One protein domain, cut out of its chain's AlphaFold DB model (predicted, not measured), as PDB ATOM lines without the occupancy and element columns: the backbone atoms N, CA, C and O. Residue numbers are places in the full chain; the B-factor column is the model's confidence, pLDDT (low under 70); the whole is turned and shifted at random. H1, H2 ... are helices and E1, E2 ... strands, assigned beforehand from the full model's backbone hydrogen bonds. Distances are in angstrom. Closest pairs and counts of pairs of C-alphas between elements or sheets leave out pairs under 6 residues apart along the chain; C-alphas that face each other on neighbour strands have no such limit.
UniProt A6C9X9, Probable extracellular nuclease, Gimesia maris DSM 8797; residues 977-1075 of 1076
ATOM      1  N   LEU A 977     -18.145 -17.887  -3.086       75.88
ATOM      2  CA  LEU A 977     -19.084 -18.971  -2.792       75.88
ATOM      3  C   LEU A 977     -19.218 -19.852  -4.034       75.88
ATOM      4  O   LEU A 977     -19.726 -19.404  -5.061       75.88
ATOM      5  N   LEU A 978     -18.728 -21.090  -3.968       84.06
ATOM      6  CA  LEU A 978     -18.811 -22.055  -5.063       84.06
ATOM      7  C   LEU A 978     -19.982 -23.013  -4.830       84.06
ATOM      8  O   LEU A 978     -19.844 -24.007  -4.130       84.06
ATOM      9  N   VAL A 979     -21.127 -22.735  -5.447       88.88
ATOM     10  CA  VAL A 979     -22.288 -23.632  -5.429       88.88
ATOM     11  C   VAL A 979     -21.927 -24.927  -6.147       88.88
ATOM     12  O   VAL A 979     -21.556 -24.911  -7.324       88.88
ATOM     13  N   ASP A 980     -22.045 -26.057  -5.462       88.88
ATOM     14  CA  ASP A 980     -21.548 -27.343  -5.954       88.88
ATOM     15  C   ASP A 980     -22.527 -28.512  -5.785       88.88
ATOM     16  O   ASP A 980     -22.207 -29.647  -6.142       88.88
ATOM     17  N   THR A 981     -23.764 -28.214  -5.379       90.00
ATOM     18  CA  THR A 981     -24.878 -29.165  -5.344       90.00
ATOM     19  C   THR A 981     -26.085 -28.690  -6.150       90.00
ATOM     20  O   THR A 981     -26.300 -27.496  -6.359       90.00
ATOM     21  N   THR A 982     -26.915 -29.638  -6.590       93.44
ATOM     22  CA  THR A 982     -28.241 -29.348  -7.164       93.44
ATOM     23  C   THR A 982     -29.345 -29.267  -6.110       93.44
ATOM     24  O   THR A 982     -30.497 -29.007  -6.459       93.44
ATOM     25  N   SER A 983     -29.026 -29.559  -4.845       92.00
ATOM     26  CA  SER A 983     -29.947 -29.397  -3.720       92.00
ATOM     27  C   SER A 983     -30.312 -27.920  -3.529       92.00
ATOM     28  O   SER A 983     -29.482 -27.040  -3.736       92.00
ATOM     29  N   ASP A 984     -31.551 -27.654  -3.118       91.31
ATOM     30  CA  ASP A 984     -32.048 -26.320  -2.735       91.31
ATOM     31  C   ASP A 984     -32.436 -26.279  -1.242       91.31
ATOM     32  O   ASP A 984     -33.284 -25.498  -0.805       91.31
ATOM     33  N   LEU A 985     -31.869 -27.192  -0.452       89.62
ATOM     34  CA  LEU A 985     -32.055 -27.204   0.993       89.62
ATOM     35  C   LEU A 985     -31.240 -26.077   1.628       89.62
ATOM     36  O   LEU A 985     -30.145 -25.775   1.182       89.62
ATOM     37  N   ASN A 986     -31.806 -25.472   2.668       85.88
ATOM     38  CA  ASN A 986     -31.071 -24.631   3.600       85.88
ATOM     39  C   ASN A 986     -30.922 -25.425   4.896       85.88
ATOM     40  O   ASN A 986     -31.815 -25.408   5.751       85.88
ATOM     41  N   ASP A 987     -29.866 -26.224   4.968       80.31
ATOM     42  CA  ASP A 987     -29.551 -27.075   6.114       80.31
ATOM     43  C   ASP A 987     -28.291 -26.620   6.867       80.31
ATOM     44  O   ASP A 987     -28.038 -27.109   7.972       80.31
ATOM     45  N   GLY A 988     -27.589 -25.612   6.341       69.69
ATOM     46  CA  GLY A 988     -26.396 -25.024   6.937       69.69
ATOM     47  C   GLY A 988     -25.125 -25.825   6.655       69.69
ATOM     48  O   GLY A 988     -24.112 -25.582   7.314       69.69
ATOM     49  N   ASP A 989     -25.164 -26.780   5.719       75.31
ATOM     50  CA  ASP A 989     -24.009 -27.573   5.306       75.31
ATOM     51  C   ASP A 989     -23.303 -26.948   4.093       75.31
ATOM     52  O   ASP A 989     -23.621 -27.202   2.935       75.31
ATOM     53  N   TYR A 990     -22.267 -26.154   4.359       72.56
ATOM     54  CA  TYR A 990     -21.454 -25.517   3.316       72.56
ATOM     55  C   TYR A 990     -20.280 -26.398   2.844       72.56
ATOM     56  O   TYR A 990     -19.291 -25.892   2.305       72.56
ATOM     57  N   SER A 991     -20.318 -27.712   3.107       61.56
ATOM     58  CA  SER A 991     -19.252 -28.628   2.690       61.56
ATOM     59  C   SER A 991     -19.208 -28.841   1.170       61.56
ATOM     60  O   SER A 991     -20.195 -28.631   0.468       61.56
ATOM     61  N   ALA A 992     -18.048 -29.254   0.648       60.12
ATOM     62  CA  ALA A 992     -17.886 -29.496  -0.783       60.12
ATOM     63  C   ALA A 992     -18.863 -30.584  -1.275       60.12
ATOM     64  O   ALA A 992     -18.841 -31.722  -0.802       60.12
ATOM     65  N   GLY A 993     -19.697 -30.231  -2.245       75.44
ATOM     66  CA  GLY A 993     -20.796 -31.021  -2.798       75.44
ATOM     67  C   GLY A 993     -22.153 -30.780  -2.129       75.44
ATOM     68  O   GLY A 993     -23.118 -31.449  -2.512       75.44
ATOM     69  N   ASN A 994     -22.237 -29.868  -1.155       80.81
ATOM     70  CA  ASN A 994     -23.447 -29.574  -0.386       80.81
ATOM     71  C   ASN A 994     -23.821 -28.084  -0.341       80.81
ATOM     72  O   ASN A 994     -24.980 -27.807  -0.047       80.81
ATOM     73  N   LEU A 995     -22.941 -27.142  -0.721       85.12
ATOM     74  CA  LEU A 995     -23.286 -25.715  -0.706       85.12
ATOM     75  C   LEU A 995     -24.343 -25.410  -1.777       85.12
ATOM     76  O   LEU A 995     -24.040 -25.336  -2.977       85.12
ATOM     77  N   SER A 996     -25.593 -25.225  -1.349       93.19
ATOM     78  CA  SER A 996     -26.706 -24.905  -2.243       93.19
ATOM     79  C   SER A 996     -26.685 -23.442  -2.693       93.19
ATOM     80  O   SER A 996     -26.128 -22.556  -2.040       93.19
ATOM     81  N   LEU A 997     -27.365 -23.147  -3.808       92.94
ATOM     82  CA  LEU A 997     -27.553 -21.762  -4.252       92.94
ATOM     83  C   LEU A 997     -28.342 -20.929  -3.226       92.94
ATOM     84  O   LEU A 997     -28.099 -19.729  -3.097       92.94
ATOM     85  N   ARG A 998     -29.278 -21.550  -2.497       92.81
ATOM     86  CA  ARG A 998     -30.071 -20.879  -1.461       92.81
ATOM     87  C   ARG A 998     -29.205 -20.429  -0.305       92.81
ATOM     88  O   ARG A 998     -29.239 -19.259   0.056       92.81
ATOM     89  N   GLU A 999     -28.391 -21.334   0.207       88.88
ATOM     90  CA  GLU A 999     -27.438 -21.037   1.269       88.88
ATOM     91  C   GLU A 999     -26.416 -20.000   0.828       88.88
ATOM     92  O   GLU A 999     -26.144 -19.064   1.571       88.88
ATOM     93  N   ALA A1000     -25.915 -20.096  -0.406       86.88
ATOM     94  CA  ALA A1000     -24.979 -19.111  -0.927       86.88
ATOM     95  C   ALA A1000     -25.580 -17.691  -0.982       86.88
ATOM     96  O   ALA A1000     -24.901 -16.719  -0.663       86.88
ATOM     97  N   ILE A1001     -26.860 -17.558  -1.344       89.56
ATOM     98  CA  ILE A1001     -27.557 -16.262  -1.370       89.56
ATOM     99  C   ILE A1001     -27.885 -15.762   0.032       89.56
ATOM    100  O   ILE A1001     -27.757 -14.572   0.301       89.56
ATOM    101  N   GLU A1002     -28.283 -16.644   0.944       86.81
ATOM    102  CA  GLU A1002     -28.503 -16.258   2.337       86.81
ATOM    103  C   GLU A1002     -27.213 -15.778   3.006       86.81
ATOM    104  O   GLU A1002     -27.235 -14.780   3.727       86.81
ATOM    105  N   LEU A1003     -26.085 -16.428   2.708       79.25
ATOM    106  CA  LEU A1003     -24.760 -15.977   3.120       79.25
ATOM    107  C   LEU A1003     -24.413 -14.623   2.489       79.25
ATOM    108  O   LEU A1003     -23.974 -13.728   3.203       79.25
ATOM    109  N   ALA A1004     -24.666 -14.433   1.190       81.00
ATOM    110  CA  ALA A1004     -24.432 -13.147   0.530       81.00
ATOM    111  C   ALA A1004     -25.251 -12.001   1.146       81.00
ATOM    112  O   ALA A1004     -24.738 -10.911   1.360       81.00
ATOM    113  N   ASN A1005     -26.499 -12.266   1.530       83.56
ATOM    114  CA  ASN A1005     -27.364 -11.281   2.179       83.56
ATOM    115  C   ASN A1005     -26.981 -10.973   3.630       83.56
ATOM    116  O   ASN A1005     -27.262  -9.887   4.134       83.56
ATOM    117  N   ALA A1006     -26.447 -11.961   4.348       73.44
ATOM    118  CA  ALA A1006     -26.111 -11.824   5.761       73.44
ATOM    119  C   ALA A1006     -24.767 -11.114   5.979       73.44
ATOM    120  O   ALA A1006     -24.518 -10.601   7.074       73.44
ATOM    121  N   PHE A1007     -23.907 -11.090   4.957       62.28
ATOM    122  CA  PHE A1007     -22.535 -10.614   5.054       62.28
ATOM    123  C   PHE A1007     -22.199  -9.680   3.888       62.28
ATOM    124  O   PHE A1007     -21.946 -10.138   2.778       62.28
ATOM    125  N   SER A1008     -22.054  -8.382   4.180       56.91
ATOM    126  CA  SER A1008     -21.707  -7.304   3.230       56.91
ATOM    127  C   SER A1008     -20.296  -7.403   2.613       56.91
ATOM    128  O   SER A1008     -19.722  -6.400   2.199       56.91
ATOM    129  N   ALA A1009     -19.675  -8.577   2.694       46.94
ATOM    130  CA  ALA A1009     -18.316  -8.884   2.271       46.94
ATOM    131  C   ALA A1009     -18.301 -10.022   1.222       46.94
ATOM    132  O   ALA A1009     -17.248 -10.404   0.719       46.94
ATOM    133  N   VAL A1010     -19.461 -10.610   0.907       55.06
ATOM    134  CA  VAL A1010     -19.606 -11.706  -0.054       55.06
ATOM    135  C   VAL A1010     -20.072 -11.139  -1.393       55.06
ATOM    136  O   VAL A1010     -21.262 -11.033  -1.665       55.06
ATOM    137  N   ASP A1011     -19.117 -10.819  -2.264       64.88
ATOM    138  CA  ASP A1011     -19.431 -10.120  -3.517       64.88
ATOM    139  C   ASP A1011     -19.642 -11.065  -4.709       64.88
ATOM    140  O   ASP A1011     -20.077 -10.620  -5.774       64.88
ATOM    141  N   THR A1012     -19.291 -12.359  -4.606       76.94
ATOM    142  CA  THR A1012     -19.339 -13.291  -5.751       76.94
ATOM    143  C   THR A1012     -19.775 -14.720  -5.402       76.94
ATOM    144  O   THR A1012     -19.095 -15.446  -4.678       76.94
ATOM    145  N   ILE A1013     -20.862 -15.165  -6.036       87.38
ATOM    146  CA  ILE A1013     -21.331 -16.551  -6.108       87.38
ATOM    147  C   ILE A1013     -20.964 -17.119  -7.485       87.38
ATOM    148  O   ILE A1013     -21.243 -16.518  -8.522       87.38
ATOM    149  N   SER A1014     -20.365 -18.302  -7.515       87.25
ATOM    150  CA  SER A1014     -20.013 -19.050  -8.723       87.25
ATOM    151  C   SER A1014     -20.486 -20.499  -8.609       87.25
ATOM    152  O   SER A1014     -20.952 -20.915  -7.553       87.25
ATOM    153  N   PHE A1015     -20.398 -21.274  -9.689       87.81
ATOM    154  CA  PHE A1015     -20.848 -22.667  -9.706       87.81
ATOM    155  C   PHE A1015     -19.699 -23.611 -10.056       87.81
ATOM    156  O   PHE A1015     -18.886 -23.317 -10.935       87.81
ATOM    157  N   SER A1016     -19.647 -24.758  -9.381       86.50
ATOM    158  CA  SER A1016     -18.698 -25.830  -9.664       86.50
ATOM    159  C   SER A1016     -18.912 -26.386 -11.067       86.50
ATOM    160  O   SER A1016     -20.041 -26.671 -11.465       86.50
ATOM    161  N   ASN A1017     -17.821 -26.645 -11.792       83.56
ATOM    162  CA  ASN A1017     -17.870 -27.311 -13.099       83.56
ATOM    163  C   ASN A1017     -18.537 -28.700 -13.031       83.56
ATOM    164  O   ASN A1017     -18.999 -29.200 -14.054       83.56
ATOM    165  N   ALA A1018     -18.624 -29.320 -11.847       82.75
ATOM    166  CA  ALA A1018     -19.350 -30.573 -11.648       82.75
ATOM    167  C   ALA A1018     -20.862 -30.445 -11.926       82.75
ATOM    168  O   ALA A1018     -21.510 -31.437 -12.256       82.75
ATOM    169  N   LEU A1019     -21.424 -29.234 -11.841       87.25
ATOM    170  CA  LEU A1019     -22.834 -28.956 -12.120       87.25
ATOM    171  C   LEU A1019     -23.134 -28.748 -13.615       87.25
ATOM    172  O   LEU A1019     -24.288 -28.526 -13.981       87.25
ATOM    173  N   ALA A1020     -22.130 -28.854 -14.491       90.38
ATOM    174  CA  ALA A1020     -22.319 -28.729 -15.932       90.38
ATOM    175  C   ALA A1020     -23.322 -29.773 -16.476       90.38
ATOM    176  O   ALA A1020     -23.225 -30.970 -16.209       90.38
ATOM    177  N   GLY A1021     -24.296 -29.310 -17.256       88.56
ATOM    178  CA  GLY A1021     -25.404 -30.086 -17.811       88.56
ATOM    179  C   GLY A1021     -26.544 -30.400 -16.835       88.56
ATOM    180  O   GLY A1021     -27.455 -31.137 -17.215       88.56
ATOM    181  N   GLN A1022     -26.516 -29.886 -15.600       94.81
ATOM    182  CA  GLN A1022     -27.509 -30.202 -14.567       94.81
ATOM    183  C   GLN A1022     -28.590 -29.111 -14.408       94.81
ATOM    184  O   GLN A1022     -28.497 -28.015 -14.969       94.81
ATOM    185  N   THR A1023     -29.634 -29.427 -13.629       93.62
ATOM    186  CA  THR A1023     -30.719 -28.502 -13.265       93.62
ATOM    187  C   THR A1023     -30.823 -28.390 -11.748       93.62
ATOM    188  O   THR A1023     -30.974 -29.405 -11.072       93.62
ATOM    189  N   ILE A1024     -30.803 -27.164 -11.224       93.56
ATOM    190  CA  ILE A1024     -31.128 -26.857  -9.825       93.56
ATOM    191  C   ILE A1024     -32.613 -26.497  -9.767       93.56
ATOM    192  O   ILE A1024     -33.033 -25.500 -10.359       93.56
ATOM    193  N   THR A1025     -33.416 -27.318  -9.091       92.44
ATOM    194  CA  THR A1025     -34.857 -27.078  -8.930       92.44
ATOM    195  C   THR A1025     -35.124 -26.397  -7.595       92.44
ATOM    196  O   THR A1025     -34.899 -26.987  -6.542       92.44
ATOM    197  N   LEU A1026     -35.639 -25.171  -7.645       91.75
ATOM    198  CA  LEU A1026     -35.908 -24.352  -6.472       91.75
ATOM    199  C   LEU A1026     -37.261 -24.706  -5.840       91.75
ATOM    200  O   LEU A1026     -38.266 -24.921  -6.524       91.75
ATOM    201  N   SER A1027     -37.272 -24.761  -4.515       88.75
ATOM    202  CA  SER A1027     -38.433 -25.005  -3.662       88.75
ATOM    203  C   SER A1027     -39.292 -23.751  -3.459       88.75
ATOM    204  O   SER A1027     -40.515 -23.873  -3.376       88.75
ATOM    205  N   ASP A1028     -38.676 -22.565  -3.443       89.56
ATOM    206  CA  ASP A1028     -39.322 -21.244  -3.442       89.56
ATOM    207  C   ASP A1028     -38.378 -20.172  -4.037       89.56
ATOM    208  O   ASP A1028     -37.243 -20.478  -4.411       89.56
ATOM    209  N   GLU A1029     -38.824 -18.918  -4.146       91.94
ATOM    210  CA  GLU A1029     -37.993 -17.803  -4.623       91.94
ATOM    211  C   GLU A1029     -36.752 -17.547  -3.742       91.94
ATOM    212  O   GLU A1029     -36.746 -17.795  -2.533       91.94
ATOM    213  N   LEU A1030     -35.675 -17.072  -4.374       93.25
ATOM    214  CA  LEU A1030     -34.421 -16.681  -3.728       93.25
ATOM    215  C   LEU A1030     -34.411 -15.158  -3.551       93.25
ATOM    216  O   LEU A1030     -34.360 -14.418  -4.535       93.25
ATOM    217  N   LEU A1031     -34.504 -14.688  -2.308       92.81
ATOM    218  CA  LEU A1031     -34.471 -13.260  -1.984       92.81
ATOM    219  C   LEU A1031     -33.018 -12.778  -1.911       92.81
ATOM    220  O   LEU A1031     -32.231 -13.376  -1.193       92.81
ATOM    221  N   ILE A1032     -32.685 -11.700  -2.619       91.94
ATOM    222  CA  ILE A1032     -31.397 -11.001  -2.575       91.94
ATOM    223  C   ILE A1032     -31.647  -9.618  -1.969       91.94
ATOM    224  O   ILE A1032     -32.451  -8.850  -2.506       91.94
ATOM    225  N   THR A1033     -30.980  -9.325  -0.856       89.94
ATOM    226  CA  THR A1033     -31.150  -8.098  -0.065       89.94
ATOM    227  C   THR A1033     -29.883  -7.245   0.018       89.94
ATOM    228  O   THR A1033     -29.947  -6.172   0.607       89.94
ATOM    229  N   ASP A1034     -28.757  -7.709  -0.532       86.31
ATOM    230  CA  ASP A1034     -27.462  -7.009  -0.537       86.31
ATOM    231  C   ASP A1034     -26.777  -7.126  -1.919       86.31
ATOM    232  O   ASP A1034     -27.280  -7.822  -2.814       86.31
ATOM    233  N   ASP A1035     -25.666  -6.417  -2.116       85.62
ATOM    234  CA  ASP A1035     -24.858  -6.456  -3.341       85.62
ATOM    235  C   ASP A1035     -24.339  -7.879  -3.614       85.62
ATOM    236  O   ASP A1035     -23.796  -8.539  -2.734       85.62
ATOM    237  N   VAL A1036     -24.486  -8.378  -4.851       86.81
ATOM    238  CA  VAL A1036     -23.986  -9.717  -5.211       86.81
ATOM    239  C   VAL A1036     -23.719  -9.872  -6.709       86.81
ATOM    240  O   VAL A1036     -24.507  -9.464  -7.569       86.81
ATOM    241  N   THR A1037     -22.619 -10.544  -7.045       86.25
ATOM    242  CA  THR A1037     -22.328 -11.023  -8.402       86.25
ATOM    243  C   THR A1037     -22.532 -12.533  -8.489       86.25
ATOM    244  O   THR A1037     -21.848 -13.292  -7.821       86.25
ATOM    245  N   ILE A1038     -23.431 -13.002  -9.350       89.62
ATOM    246  CA  ILE A1038     -23.672 -14.424  -9.618       89.62
ATOM    247  C   ILE A1038     -23.116 -14.776 -11.003       89.62
ATOM    248  O   ILE A1038     -23.582 -14.270 -12.029       89.62
ATOM    249  N   ILE A1039     -22.123 -15.664 -11.044       87.25
ATOM    250  CA  ILE A1039     -21.442 -16.115 -12.265       87.25
ATOM    251  C   ILE A1039     -21.785 -17.586 -12.527       87.25
ATOM    252  O   ILE A1039     -21.169 -18.497 -11.979       87.25
ATOM    253  N   GLY A1040     -22.774 -17.822 -13.389       84.69
ATOM    254  CA  GLY A1040     -23.180 -19.144 -13.870       84.69
ATOM    255  C   GLY A1040     -22.187 -19.783 -14.848       84.69
ATOM    256  O   GLY A1040     -21.361 -19.104 -15.456       84.69
ATOM    257  N   LEU A1041     -22.313 -21.096 -15.073       84.00
ATOM    258  CA  LEU A1041     -21.472 -21.861 -16.015       84.00
ATOM    259  C   LEU A1041     -21.736 -21.559 -17.503       84.00
ATOM    260  O   LEU A1041     -20.993 -22.027 -18.357       84.00
ATOM    261  N   GLY A1042     -22.799 -20.813 -17.808       83.25
ATOM    262  CA  GLY A1042     -23.308 -20.611 -19.167       83.25
ATOM    263  C   GLY A1042     -24.735 -21.142 -19.317       83.25
ATOM    264  O   GLY A1042     -25.134 -22.089 -18.638       83.25
ATOM    265  N   ALA A1043     -25.528 -20.515 -20.192       82.06
ATOM    266  CA  ALA A1043     -26.953 -20.838 -20.364       82.06
ATOM    267  C   ALA A1043     -27.208 -22.249 -20.935       82.06
ATOM    268  O   ALA A1043     -28.322 -22.757 -20.854       82.06
ATOM    269  N   ASP A1044     -26.189 -22.870 -21.527       84.25
ATOM    270  CA  ASP A1044     -26.178 -24.239 -22.039       84.25
ATOM    271  C   ASP A1044     -25.633 -25.265 -21.029       84.25
ATOM    272  O   ASP A1044     -25.783 -26.467 -21.246       84.25
ATOM    273  N   GLN A1045     -25.024 -24.804 -19.932       87.31
ATOM    274  CA  GLN A1045     -24.316 -25.649 -18.969       87.31
ATOM    275  C   GLN A1045     -25.017 -25.756 -17.613       87.31
ATOM    276  O   GLN A1045     -24.716 -26.678 -16.871       87.31
ATOM    277  N   LEU A1046     -25.942 -24.870 -17.248       89.56
ATOM    278  CA  LEU A1046     -26.651 -24.981 -15.970       89.56
ATOM    279  C   LEU A1046     -28.036 -24.348 -16.055       89.56
ATOM    280  O   LEU A1046     -28.175 -23.200 -16.476       89.56
ATOM    281  N   THR A1047     -29.062 -25.086 -15.626       92.12
ATOM    282  CA  THR A1047     -30.443 -24.583 -15.567       92.12
ATOM    283  C   THR A1047     -30.857 -24.311 -14.123       92.12
ATOM    284  O   THR A1047     -30.753 -25.193 -13.277       92.12
ATOM    285  N   LEU A1048     -31.385 -23.114 -13.850       91.75
ATOM    286  CA  LEU A1048     -32.112 -22.811 -12.613       91.75
ATOM    287  C   LEU A1048     -33.615 -22.883 -12.906       91.75
ATOM    288  O   LEU A1048     -34.114 -22.141 -13.753       91.75
ATOM    289  N   ASP A1049     -34.333 -23.783 -12.238       90.94
ATOM    290  CA  ASP A1049     -35.758 -24.035 -12.468       90.94
ATOM    291  C   ASP A1049     -36.586 -23.699 -11.218       90.94
ATOM    292  O   ASP A1049     -36.483 -24.373 -10.198       90.94
ATOM    293  N   GLY A1050     -37.454 -22.686 -11.308       87.44
ATOM    294  CA  GLY A1050     -38.403 -22.306 -10.248       87.44
ATOM    295  C   GLY A1050     -39.601 -23.258 -10.079       87.44
ATOM    296  O   GLY A1050     -40.589 -22.903  -9.434       87.44
ATOM    297  N   ASN A1051     -39.581 -24.429 -10.731       82.62
ATOM    298  CA  ASN A1051     -40.583 -25.496 -10.626       82.62
ATOM    299  C   ASN A1051     -42.024 -25.049 -10.972       82.62
ATOM    300  O   ASN A1051     -43.011 -25.630 -10.520       82.62
ATOM    301  N   GLY A1052     -42.162 -23.969 -11.751       79.00
ATOM    302  CA  GLY A1052     -43.441 -23.393 -12.181       79.00
ATOM    303  C   GLY A1052     -44.288 -22.715 -11.092       79.00
ATOM    304  O   GLY A1052     -45.403 -22.293 -11.401       79.00
ATOM    305  N   ASN A1053     -43.791 -22.595  -9.853       70.50
ATOM    306  CA  ASN A1053     -44.562 -22.101  -8.702       70.50
ATOM    307  C   ASN A1053     -44.093 -20.735  -8.157       70.50
ATOM    308  O   ASN A1053     -44.848 -20.112  -7.409       70.50
ATOM    309  N   SER A1054     -42.911 -20.240  -8.543       73.62
ATOM    310  CA  SER A1054     -42.343 -18.973  -8.046       73.62
ATOM    311  C   SER A1054     -41.416 -18.286  -9.069       73.62
ATOM    312  O   SER A1054     -41.148 -18.806 -10.158       73.62
ATOM    313  N   ARG A1055     -40.956 -17.069  -8.742       87.81
ATOM    314  CA  ARG A1055     -39.828 -16.407  -9.426       87.81
ATOM    315  C   ARG A1055     -38.520 -17.084  -8.999       87.81
ATOM    316  O   ARG A1055     -38.450 -17.611  -7.900       87.81
ATOM    317  N   ILE A1056     -37.478 -17.028  -9.836       90.75
ATOM    318  CA  ILE A1056     -36.145 -17.533  -9.452       90.75
ATOM    319  C   ILE A1056     -35.527 -16.604  -8.400       90.75
ATOM    320  O   ILE A1056     -35.261 -17.042  -7.288       90.75
ATOM    321  N   PHE A1057     -35.370 -15.318  -8.730       92.25
ATOM    322  CA  PHE A1057     -34.826 -14.304  -7.825       92.25
ATOM    323  C   PHE A1057     -35.851 -13.202  -7.542       92.25
ATOM    324  O   PHE A1057     -36.533 -12.726  -8.458       92.25
ATOM    325  N   THR A1058     -35.896 -12.752  -6.292       92.19
ATOM    326  CA  THR A1058     -36.472 -11.469  -5.879       92.19
ATOM    327  C   THR A1058     -35.323 -10.593  -5.400       92.19
ATOM    328  O   THR A1058     -34.570 -11.014  -4.535       92.19
ATOM    329  N   ILE A1059     -35.174  -9.395  -5.962       91.06
ATOM    330  CA  ILE A1059     -34.132  -8.432  -5.576       91.06
ATOM    331  C   ILE A1059     -34.841  -7.284  -4.861       91.06
ATOM    332  O   ILE A1059     -35.576  -6.534  -5.508       91.06
ATOM    333  N   ASP A1060     -34.703  -7.220  -3.540       88.69
ATOM    334  CA  ASP A1060     -35.391  -6.254  -2.677       88.69
ATOM    335  C   ASP A1060     -34.659  -6.148  -1.329       88.69
ATOM    336  O   ASP A1060     -34.719  -7.068  -0.517       88.69
ATOM    337  N   ASP A1061     -33.983  -5.025  -1.077       83.19
ATOM    338  CA  ASP A1061     -33.319  -4.726   0.202       83.19
ATOM    339  C   ASP A1061     -34.299  -4.204   1.278       83.19
ATOM    340  O   ASP A1061     -33.911  -3.885   2.405       83.19
ATOM    341  N   GLY A1062     -35.593  -4.094   0.948       80.19
ATOM    342  CA  GLY A1062     -36.635  -3.589   1.837       80.19
ATOM    343  C   GLY A1062     -36.576  -2.078   2.091       80.19
ATOM    344  O   GLY A1062     -37.307  -1.578   2.956       80.19
ATOM    345  N   SER A1063     -35.745  -1.330   1.358       76.25
ATOM    346  CA  SER A1063     -35.489   0.097   1.553       76.25
ATOM    347  C   SER A1063     -35.726   0.886   0.265       76.25
ATOM    348  O   SER A1063     -35.205   0.596  -0.799       76.25
ATOM    349  N   SER A1064     -36.479   1.986   0.349       74.31
ATOM    350  CA  SER A1064     -36.608   2.911  -0.789       74.31
ATOM    351  C   SER A1064     -35.457   3.927  -0.881       74.31
ATOM    352  O   SER A1064     -35.583   4.909  -1.614       74.31
ATOM    353  N   ALA A1065     -34.420   3.795  -0.045       69.62
ATOM    354  CA  ALA A1065     -33.362   4.793   0.149       69.62
ATOM    355  C   ALA A1065     -31.965   4.318  -0.286       69.62
ATOM    356  O   ALA A1065     -31.048   5.138  -0.342       69.62
ATOM    357  N   THR A1066     -31.811   3.032  -0.583       69.19
ATOM    358  CA  THR A1066     -30.559   2.363  -0.951       69.19
ATOM    359  C   THR A1066     -30.787   1.585  -2.247       69.19
ATOM    360  O   THR A1066     -31.890   1.111  -2.499       69.19
ATOM    361  N   GLU A1067     -29.790   1.562  -3.129       76.06
ATOM    362  CA  GLU A1067     -29.799   0.725  -4.334       76.06
ATOM    363  C   GLU A1067     -28.809  -0.415  -4.096       76.06
ATOM    364  O   GLU A1067     -27.680  -0.132  -3.700       76.06
ATOM    365  N   ILE A1068     -29.225  -1.660  -4.350       83.81
ATOM    366  CA  ILE A1068     -28.336  -2.831  -4.350       83.81
ATOM    367  C   ILE A1068     -27.925  -3.199  -5.780       83.81
ATOM    368  O   ILE A1068     -28.739  -3.192  -6.714       83.81
ATOM    369  N   ALA A1069     -26.647  -3.505  -5.961       83.75
ATOM    370  CA  ALA A1069     -26.026  -3.886  -7.215       83.75
ATOM    371  C   ALA A1069     -26.004  -5.413  -7.357       83.75
ATOM    372  O   ALA A1069     -25.162  -6.108  -6.793       83.75
ATOM    373  N   VAL A1070     -26.914  -5.939  -8.183       87.19
ATOM    374  CA  VAL A1070     -26.967  -7.368  -8.515       87.19
ATOM    375  C   VAL A1070     -26.518  -7.595  -9.955       87.19
ATOM    376  O   VAL A1070     -27.127  -7.083 -10.899       87.19
ATOM    377  N   SER A1071     -25.470  -8.395 -10.138       88.19
ATOM    378  CA  SER A1071     -24.968  -8.808 -11.451       88.19
ATOM    379  C   SER A1071     -25.181 -10.304 -11.639       88.19
ATOM    380  O   SER A1071     -24.744 -11.091 -10.811       88.19
ATOM    381  N   ILE A1072     -25.834 -10.722 -12.726       89.00
ATOM    382  CA  ILE A1072     -26.015 -12.143 -13.059       89.00
ATOM    383  C   ILE A1072     -25.490 -12.369 -14.471       89.00
ATOM    384  O   ILE A1072     -25.973 -11.765 -15.430       89.00
ATOM    385  N   SER A1073     -24.496 -13.241 -14.603       84.38
ATOM    386  CA  SER A1073     -23.830 -13.525 -15.875       84.38
ATOM    387  C   SER A1073     -23.534 -15.014 -16.030       84.38
ATOM    388  O   SER A1073     -23.483 -15.744 -15.046       84.38
ATOM    389  N   GLY A1074     -23.361 -15.482 -17.267       73.12
ATOM    390  CA  GLY A1074     -22.750 -16.781 -17.555       73.12
ATOM    391  C   GLY A1074     -21.293 -16.587 -17.972       73.12
ATOM    392  O   GLY A1074     -20.973 -15.572 -18.595       73.12
ATOM    393  N   ARG A1075     -20.414 -17.538 -17.642       66.31
ATOM    394  CA  ARG A1075     -19.022 -17.560 -18.117       66.31
ATOM    395  C   ARG A1075     -19.018 -17.650 -19.656       66.31
ATOM    396  O   ARG A1075     -19.717 -18.495 -20.209       66.31
TER     397      ARG A1075
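AT A GLANCE: This is residues 977 to 1075 of the 1076 residues of the protein "Probable extracellular nuclease" of Gimesia maris DSM 8797 (UniProt A6C9X9). The chain is wound in stacked turns: E2, E3 and E4 make one turn, E5, E6 and E7 the next, and E8 begins a third, with strands of successive turns side by side on three walls. H1 caps the end of this coil where E1 lies, and the long loop of residues 980 to 996 joins E1 to H1. The 99 printed residues hold one named helix and eight named strands, in the order E1 H1 E2 E3 E4 E5 E6 E7 E8; the sheets, E1 E2 E5 E8, E3 E6 and E4 E7, are parallel. The class is mixed, helices and strands, with under half of the residues in named elements. The whole is compact, with a radius of gyration of the C-alphas of 12.9 A and spans of 40 by 29 by 28 A.

HOW THE PARTS SIT: E1, residues 977 to 979, is an edge strand, parallel to E2, residues 1012 to 1015; N 979 and O 1014 are 2.8 A apart. Between them comes H1, residues 997 to 1006, in a strand-helix-strand unit, two parallel neighbour strands with a helix between, whose crossover is right-handed. H1 is on the sheet at a height over the sheet of 8.0 A, giving two layers, a helix on one face of a sheet. It runs along the strands, at 9 degrees to E2 on the local plane. Every O i to N i+4 pair of H1 is within hydrogen-bond range. E3, residues 1022 to 1025, is apart from E2. The closest C-alphas of H1 and E4, residues 1030 to 1032, are those of Asn 1005 and Ile 1032, 6.2 A apart. E5, residues 1036 to 1040, is parallel to E2, with N 1013 and O 1037 2.8 A apart. E6, residues 1046 to 1049, is parallel to E3, with N 1024 and O 1047 2.8 A apart. E7, residues 1057 to 1059, is parallel to E4, with N 1032 and O 1058 2.8 A apart. E8, residues 1070 to 1074, the other edge strand, is parallel to E5 at 12 degrees, with N 1038 and O 1071 2.7 A apart.

IN THESE COORDINATES: E1 begins at C-alpha 977 (-19.084, -18.971, -2.792) and is 6.2 A long. H1 begins at C-alpha 997 (-27.553, -21.762, -4.252) and is 14.2 A long. E2 measures 10.3 A, E3 9.8 A, E4 6.5 A, E5 12.8 A, E6 9.8 A and E7 6.3 A. E8, 13.7 A, ends at C-alpha 1074 (-22.750, -16.781, -17.555).

THE WHOLE: The two C-alphas farthest apart, those of Gly 1021 and Ala 1065, are 40.0 A apart. The printed part has no cut. The link from E1 to H1, 17 residues, is long. The mean pLDDT of the printed part is 83.3; residues 988, 991 to 992, 1007 to 1011, 1065 to 1066 and 1075 are under 70.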